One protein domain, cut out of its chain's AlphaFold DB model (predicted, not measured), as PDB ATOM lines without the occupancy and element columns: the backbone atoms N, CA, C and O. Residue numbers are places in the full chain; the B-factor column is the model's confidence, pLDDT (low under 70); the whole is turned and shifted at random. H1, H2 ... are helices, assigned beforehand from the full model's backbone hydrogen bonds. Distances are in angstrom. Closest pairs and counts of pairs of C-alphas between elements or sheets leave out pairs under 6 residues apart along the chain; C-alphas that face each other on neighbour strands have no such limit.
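What this domain is: This is residues 109 to 161 of the 343 residues of the protein "Integrase core domain protein" of Leptospira borgpetersenii serovar Hardjo-bovis str. Sponselee (UniProt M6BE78). Three short helices, H1, H2 and H3, cross one another in a small cluster, their centres at the corners of a triangle; the last stretch, residues 149 to 161, leaves it as a tail toward one end of the longest axis. The printed part has 53 residues, is all helix with no named strand, and is compact, with a radius of gyration of the C-alphas of 10.7 A and spans of 31 by 17 by 17 A.

How they stand to each other: H1, residues 109 to 120, only just touches H2, residues 126 to 135, with 3 pairs of C-alphas within 8 A, through its residues 114 to 118 alone; the closest C-alphas, of Ala 118 and Leu 129, are 7.5 A apart. They run opposite ways at a steep tilt of 56 degrees. H3, residues 142 to 148, touches H2 at 73 degrees, only just about perpendicular; the closest C-alphas, of Ala 126 and Ser 146, are 5.0 A apart. H1 touches H3 with residues 111 to 115 alone, about perpendicular at 81 degrees; the closest C-alphas, of Ile 111 and Tyr 148, are 6.5 A apart. In H1, H2 and H3 every O i to N i+4 pair is within hydrogen-bond range.

Where its parts are: H1 is 16.4 A long from C-alpha 109 at (35.348, 5.400, 19.256), H2 14.2 A, and H3 10.0 A to C-alpha 148 at (34.671, -6.554, 17.935).

The domain as a whole: The C-alphas farthest apart, of Asp 139 and Ser 161, are 31.6 A apart. The printed part has no cut; no printed residue is under pLDDT 70.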
ATOM      1  N   LYS A 109      34.027   4.990  19.759       91.25
ATOM      2  CA  LYS A 109      35.348   5.400  19.256       91.25
ATOM      3  C   LYS A 109      36.367   4.256  19.315       91.25
ATOM      4  O   LYS A 109      37.055   3.996  18.331       91.25
ATOM      5  N   VAL A 110      36.391   3.524  20.424       91.12
ATOM      6  CA  VAL A 110      37.284   2.380  20.645       91.12
ATOM      7  C   VAL A 110      36.871   1.188  19.780       91.12
ATOM      8  O   VAL A 110      37.712   0.562  19.142       91.12
ATOM      9  N   ILE A 111      35.570   0.906  19.667       92.44
ATOM     10  CA  ILE A 111      35.066  -0.151  18.771       92.44
ATOM     11  C   ILE A 111      35.449   0.149  17.315       92.44
ATOM     12  O   ILE A 111      35.870  -0.745  16.575       92.44
ATOM     13  N   LYS A 112      35.325   1.414  16.895       93.69
ATOM     14  CA  LYS A 112      35.715   1.881  15.560       93.69
ATOM     15  C   LYS A 112      37.221   1.724  15.338       93.69
ATOM     16  O   LYS A 112      37.607   1.283  14.257       93.69
ATOM     17  N   LEU A 113      38.042   2.013  16.350       92.62
ATOM     18  CA  LEU A 113      39.487   1.790  16.315       92.62
ATOM     19  C   LEU A 113      39.821   0.301  16.150       92.62
ATOM     20  O   LEU A 113      40.502  -0.051  15.192       92.62
ATOM     21  N   ILE A 114      39.264  -0.580  16.993       92.94
ATOM     22  CA  ILE A 114      39.468  -2.040  16.905       92.94
ATOM     23  C   ILE A 114      39.138  -2.544  15.498       92.94
ATOM     24  O   ILE A 114      39.930  -3.256  14.881       92.94
ATOM     25  N   ARG A 115      37.977  -2.152  14.963       93.81
ATOM     26  CA  ARG A 115      37.533  -2.573  13.628       93.81
ATOM     27  C   ARG A 115      38.426  -2.040  12.515       93.81
ATOM     28  O   ARG A 115      38.660  -2.767  11.555       93.81
ATOM     29  N   ARG A 116      38.906  -0.798  12.628       93.44
ATOM     30  CA  ARG A 116      39.827  -0.188  11.661       93.44
ATOM     31  C   ARG A 116      41.159  -0.934  11.646       93.44
ATOM     32  O   ARG A 116      41.504  -1.500  10.613       93.44
ATOM     33  N   VAL A 117      41.823  -1.039  12.799       91.25
ATOM     34  CA  VAL A 117      43.137  -1.692  12.916       91.25
ATOM     35  C   VAL A 117      43.053  -3.161  12.501       91.25
ATOM     36  O   VAL A 117      43.925  -3.644  11.786       91.25
ATOM     37  N   ALA A 118      41.982  -3.873  12.870       91.19
ATOM     38  CA  ALA A 118      41.775  -5.261  12.451       91.19
ATOM     39  C   ALA A 118      41.518  -5.415  10.939       91.19
ATOM     40  O   ALA A 118      41.874  -6.441  10.359       91.19
ATOM     41  N   LYS A 119      40.888  -4.423  10.294       88.94
ATOM     42  CA  LYS A 119      40.641  -4.424   8.843       88.94
ATOM     43  C   LYS A 119      41.916  -4.121   8.057       88.94
ATOM     44  O   LYS A 119      42.139  -4.749   7.024       88.94
ATOM     45  N   GLU A 120      42.729  -3.194   8.554       87.44
ATOM     46  CA  GLU A 120      44.046  -2.858   8.001       87.44
ATOM     47  C   GLU A 120      45.039  -4.013   8.211       87.44
ATOM     48  O   GLU A 120      45.773  -4.374   7.297       87.44
ATOM     49  N   ASN A 121      44.980  -4.687   9.365       87.25
ATOM     50  CA  ASN A 121      45.887  -5.771   9.742       87.25
ATOM     51  C   ASN A 121      45.162  -7.119   9.844       87.25
ATOM     52  O   ASN A 121      44.971  -7.682  10.926       87.25
ATOM     53  N   LYS A 122      44.801  -7.694   8.693       83.88
ATOM     54  CA  LYS A 122      44.012  -8.942   8.611       83.88
ATOM     55  C   LYS A 122      44.663 -10.146   9.309       83.88
ATOM     56  O   LYS A 122      43.960 -11.092   9.681       83.88
ATOM     57  N   ILE A 123      45.983 -10.125   9.502       84.94
ATOM     58  CA  ILE A 123      46.768 -11.207  10.116       84.94
ATOM     59  C   ILE A 123      46.584 -11.243  11.644       84.94
ATOM     60  O   ILE A 123      46.426 -12.327  12.212       84.94
ATOM     61  N   TRP A 124      46.556 -10.082  12.307       87.81
ATOM     62  CA  TRP A 124      46.718  -9.963  13.762       87.81
ATOM     63  C   TRP A 124      45.557 -10.545  14.573       87.81
ATOM     64  O   TRP A 124      44.387 -10.304  14.281       87.81
ATOM     65  N   GLY A 125      45.879 -11.330  15.601       88.69
ATOM     66  CA  GLY A 125      44.930 -11.930  16.547       88.69
ATOM     67  C   GLY A 125      44.324 -10.933  17.542       88.69
ATOM     68  O   GLY A 125      44.741  -9.779  17.602       88.69
ATOM     69  N   ALA A 126      43.364 -11.404  18.345       91.88
ATOM     70  CA  ALA A 126      42.819 -10.629  19.462       91.88
ATOM     71  C   ALA A 126      43.905 -10.282  20.488       91.88
ATOM     72  O   ALA A 126      44.013  -9.120  20.854       91.88
ATOM     73  N   THR A 127      44.773 -11.239  20.824       93.38
ATOM     74  CA  THR A 127      45.957 -11.053  21.678       93.38
ATOM     75  C   THR A 127      46.841  -9.883  21.231       93.38
ATOM     76  O   THR A 127      47.117  -8.970  22.005       93.38
ATOM     77  N   LYS A 128      47.259  -9.863  19.957       92.88
ATOM     78  CA  LYS A 128      48.150  -8.822  19.415       92.88
ATOM     79  C   LYS A 128      47.472  -7.450  19.375       92.88
ATOM     80  O   LYS A 128      48.103  -6.457  19.719       92.88
ATOM     81  N   LEU A 129      46.199  -7.402  18.976       92.94
ATOM     82  CA  LEU A 129      45.417  -6.163  18.962       92.94
ATOM     83  C   LEU A 129      45.171  -5.631  20.376       92.94
ATOM     84  O   LEU A 129      45.259  -4.430  20.588       92.94
ATOM     85  N   HIS A 130      44.911  -6.512  21.338       94.69
ATOM     86  CA  HIS A 130      44.774  -6.162  22.746       94.69
ATOM     87  C   HIS A 130      46.067  -5.559  23.299       94.69
ATOM     88  O   HIS A 130      46.031  -4.451  23.819       94.69
ATOM     89  N   GLY A 131      47.219  -6.207  23.089       94.62
ATOM     90  CA  GLY A 131      48.512  -5.652  23.506       94.62
ATOM     91  C   GLY A 131      48.822  -4.290  22.876       94.62
ATOM     92  O   GLY A 131      49.389  -3.420  23.528       94.62
ATOM     93  N   LEU A 132      48.414  -4.071  21.623       93.44
ATOM     94  CA  LEU A 132      48.531  -2.772  20.959       93.44
ATOM     95  C   LEU A 132      47.609  -1.717  21.592       93.44
ATOM     96  O   LEU A 132      48.037  -0.592  21.810       93.44
ATOM     97  N   LEU A 133      46.372  -2.073  21.938       92.19
ATOM     98  CA  LEU A 133      45.438  -1.167  22.615       92.19
ATOM     99  C   LEU A 133      45.897  -0.813  24.033       92.19
ATOM    100  O   LEU A 133      45.770   0.347  24.417       92.19
ATOM    101  N   LEU A 134      46.491  -1.764  24.760       94.19
ATOM    102  CA  LEU A 134      47.114  -1.506  26.060       94.19
ATOM    103  C   LEU A 134      48.243  -0.475  25.941       94.19
ATOM    104  O   LEU A 134      48.302   0.452  26.742       94.19
ATOM    105  N   LYS A 135      49.086  -0.573  24.901       92.94
ATOM    106  CA  LYS A 135      50.125   0.436  24.625       92.94
ATOM    107  C   LYS A 135      49.554   1.822  24.324       92.94
ATOM    108  O   LYS A 135      50.164   2.813  24.693       92.94
ATOM    109  N   PHE A 136      48.375   1.895  23.707       89.56
ATOM    110  CA  PHE A 136      47.657   3.152  23.471       89.56
ATOM    111  C   PHE A 136      46.852   3.650  24.690       89.56
ATOM    112  O   PHE A 136      46.063   4.583  24.555       89.56
ATOM    113  N   GLY A 137      47.014   3.036  25.870       90.88
ATOM    114  CA  GLY A 137      46.345   3.454  27.107       90.88
ATOM    115  C   GLY A 137      44.881   3.019  27.220       90.88
ATOM    116  O   GLY A 137      44.132   3.552  28.037       90.88
ATOM    117  N   HIS A 138      44.431   2.067  26.398       89.12
ATOM    118  CA  HIS A 138      43.079   1.522  26.478       89.12
ATOM    119  C   HIS A 138      43.041   0.244  27.324       89.12
ATOM    120  O   HIS A 138      43.424  -0.824  26.848       89.12
ATOM    121  N   ASP A 139      42.496   0.337  28.539       89.25
ATOM    122  CA  ASP A 139      42.268  -0.820  29.412       89.25
ATOM    123  C   ASP A 139      40.970  -1.561  29.031       89.25
ATOM    124  O   ASP A 139      39.851  -1.158  29.361       89.25
ATOM    125  N   ILE A 140      41.100  -2.610  28.213       90.38
ATOM    126  CA  ILE A 140      39.974  -3.373  27.658       90.38
ATOM    127  C   ILE A 140      40.315  -4.850  27.682       90.38
ATOM    128  O   ILE A 140      41.303  -5.249  27.090       90.38
ATOM    129  N   CYS A 141      39.432  -5.701  28.201       91.06
ATOM    130  CA  CYS A 141      39.669  -7.144  28.167       91.06
ATOM    131  C   CYS A 141      39.831  -7.685  26.729       91.06
ATOM    132  O   CYS A 141      39.011  -7.395  25.848       91.06
ATOM    133  N   GLU A 142      40.788  -8.594  26.515       93.94
ATOM    134  CA  GLU A 142      41.033  -9.252  25.220       93.94
ATOM    135  C   GLU A 142      39.765  -9.874  24.610       93.94
ATOM    136  O   GLU A 142      39.512  -9.762  23.408       93.94
ATOM    137  N   ARG A 143      38.908 -10.486  25.441       93.31
ATOM    138  CA  ARG A 143      37.636 -11.080  24.997       93.31
ATOM    139  C   ARG A 143      36.739 -10.055  24.304       93.31
ATOM    140  O   ARG A 143      36.038 -10.382  23.346       93.31
ATOM    141  N   THR A 144      36.781  -8.808  24.762       91.25
ATOM    142  CA  THR A 144      36.011  -7.723  24.167       91.25
ATOM    143  C   THR A 144      36.622  -7.261  22.849       91.25
ATOM    144  O   THR A 144      35.887  -7.012  21.895       91.25
ATOM    145  N   VAL A 145      37.953  -7.242  22.740       93.38
ATOM    146  CA  VAL A 145      38.640  -7.028  21.457       93.38
ATOM    147  C   VAL A 145      38.239  -8.120  20.461       93.38
ATOM    148  O   VAL A 145      37.784  -7.809  19.362       93.38
ATOM    149  N   SER A 146      38.283  -9.391  20.875       93.56
ATOM    150  CA  SER A 146      37.862 -10.548  20.070       93.56
ATOM    151  C   SER A 146      36.419 -10.424  19.564       93.56
ATOM    152  O   SER A 146      36.158 -10.643  18.381       93.56
ATOM    153  N   LYS A 147      35.492  -9.972  20.423       92.12
ATOM    154  CA  LYS A 147      34.086  -9.713  20.065       92.12
ATOM    155  C   LYS A 147      33.936  -8.685  18.935       92.12
ATOM    156  O   LYS A 147      33.017  -8.809  18.125       92.12
ATOM    157  N   TYR A 148      34.784  -7.655  18.899       92.06
ATOM    158  CA  TYR A 148      34.671  -6.554  17.935       92.06
ATOM    159  C   TYR A 148      35.543  -6.715  16.682       92.06
ATOM    160  O   TYR A 148      35.356  -5.950  15.729       92.06
ATOM    161  N   ILE A 149      36.424  -7.718  16.636       91.81
ATOM    162  CA  ILE A 149      37.149  -8.091  15.418       91.81
ATOM    163  C   ILE A 149      36.149  -8.589  14.356       91.81
ATOM    164  O   ILE A 149      35.301  -9.434  14.651       91.81
ATOM    165  N   PRO A 150      36.228  -8.098  13.104       89.19
ATOM    166  CA  PRO A 150      35.401  -8.605  12.014       89.19
ATOM    167  C   PRO A 150      35.574 -10.114  11.806       89.19
ATOM    168  O   PRO A 150      36.681 -10.649  11.907       89.19
ATOM    169  N   LYS A 151      34.482 -10.804  11.451       87.38
ATOM    170  CA  LYS A 151      34.547 -12.220  11.063       87.38
ATOM    171  C   LYS A 151      35.522 -12.382   9.897       87.38
ATOM    172  O   LYS A 151      35.445 -11.659   8.908       87.38
ATOM    173  N   ARG A 152      36.425 -13.349  10.021       85.19
ATOM    174  CA  ARG A 152      37.486 -13.628   9.050       85.19
ATOM    175  C   ARG A 152      37.707 -15.133   8.915       85.19
ATOM    176  O   ARG A 152      37.321 -15.870   9.824       85.19
ATOM    177  N   PRO A 153      38.336 -15.596   7.821       84.69
ATOM    178  CA  PRO A 153      38.663 -17.004   7.651       84.69
ATOM    179  C   PRO A 153      39.476 -17.532   8.833       84.69
ATOM    180  O   PRO A 153      40.397 -16.865   9.320       84.69
ATOM    181  N   HIS A 154      39.142 -18.745   9.275       81.12
ATOM    182  CA  HIS A 154      39.834 -19.388  10.386       81.12
ATOM    183  C   HIS A 154      41.333 -19.534  10.084       81.12
ATOM    184  O   HIS A 154      42.174 -19.107  10.880       81.12
ATOM    185  N   SER A 155      41.670 -20.017   8.883       82.81
ATOM    186  CA  SER A 155      43.057 -20.213   8.469       82.81
ATOM    187  C   SER A 155      43.783 -18.880   8.207       82.81
ATOM    188  O   SER A 155      43.351 -18.101   7.352       82.81
ATOM    189  N   PRO A 156      44.929 -18.620   8.872       77.69
ATOM    190  CA  PRO A 156      45.715 -17.399   8.673       77.69
ATOM    191  C   PRO A 156      46.127 -17.158   7.217       77.69
ATOM    192  O   PRO A 156      46.059 -16.030   6.742       77.69
ATOM    193  N   LYS A 157      46.454 -18.228   6.477       78.62
ATOM    194  CA  LYS A 157      46.840 -18.167   5.055       78.62
ATOM    195  C   LYS A 157      45.763 -17.543   4.159       78.62
ATOM    196  O   LYS A 157      46.096 -16.929   3.157       78.62
ATOM    197  N   LYS A 158      44.482 -17.683   4.520       82.81
ATOM    198  CA  LYS A 158      43.351 -17.122   3.763       82.81
ATOM    199  C   LYS A 158      42.988 -15.696   4.199       82.81
ATOM    200  O   LYS A 158      42.042 -15.128   3.665       82.81
ATOM    201  N   ARG A 159      43.684 -15.127   5.195       84.81
ATOM    202  CA  ARG A 159      43.419 -13.764   5.693       84.81
ATOM    203  C   ARG A 159      44.077 -12.690   4.832       84.81
ATOM    204  O   ARG A 159      43.561 -11.579   4.789       84.81
ATOM    205  N   LEU A 160      45.183 -13.008   4.159       86.06
ATOM    206  CA  LEU A 160      45.815 -12.133   3.172       86.06
ATOM    207  C   LEU A 160      45.165 -12.325   1.804       86.06
ATOM    208  O   LEU A 160      44.872 -13.448   1.394       86.06
ATOM    209  N   SER A 161      44.958 -11.223   1.088       85.06
ATOM    210  CA  SER A 161      44.609 -11.296  -0.327       85.06
ATOM    211  C   SER A 161      45.819 -11.734  -1.150       85.06
ATOM    212  O   SER A 161      46.967 -11.463  -0.791       85.06
TER     213      SER A 161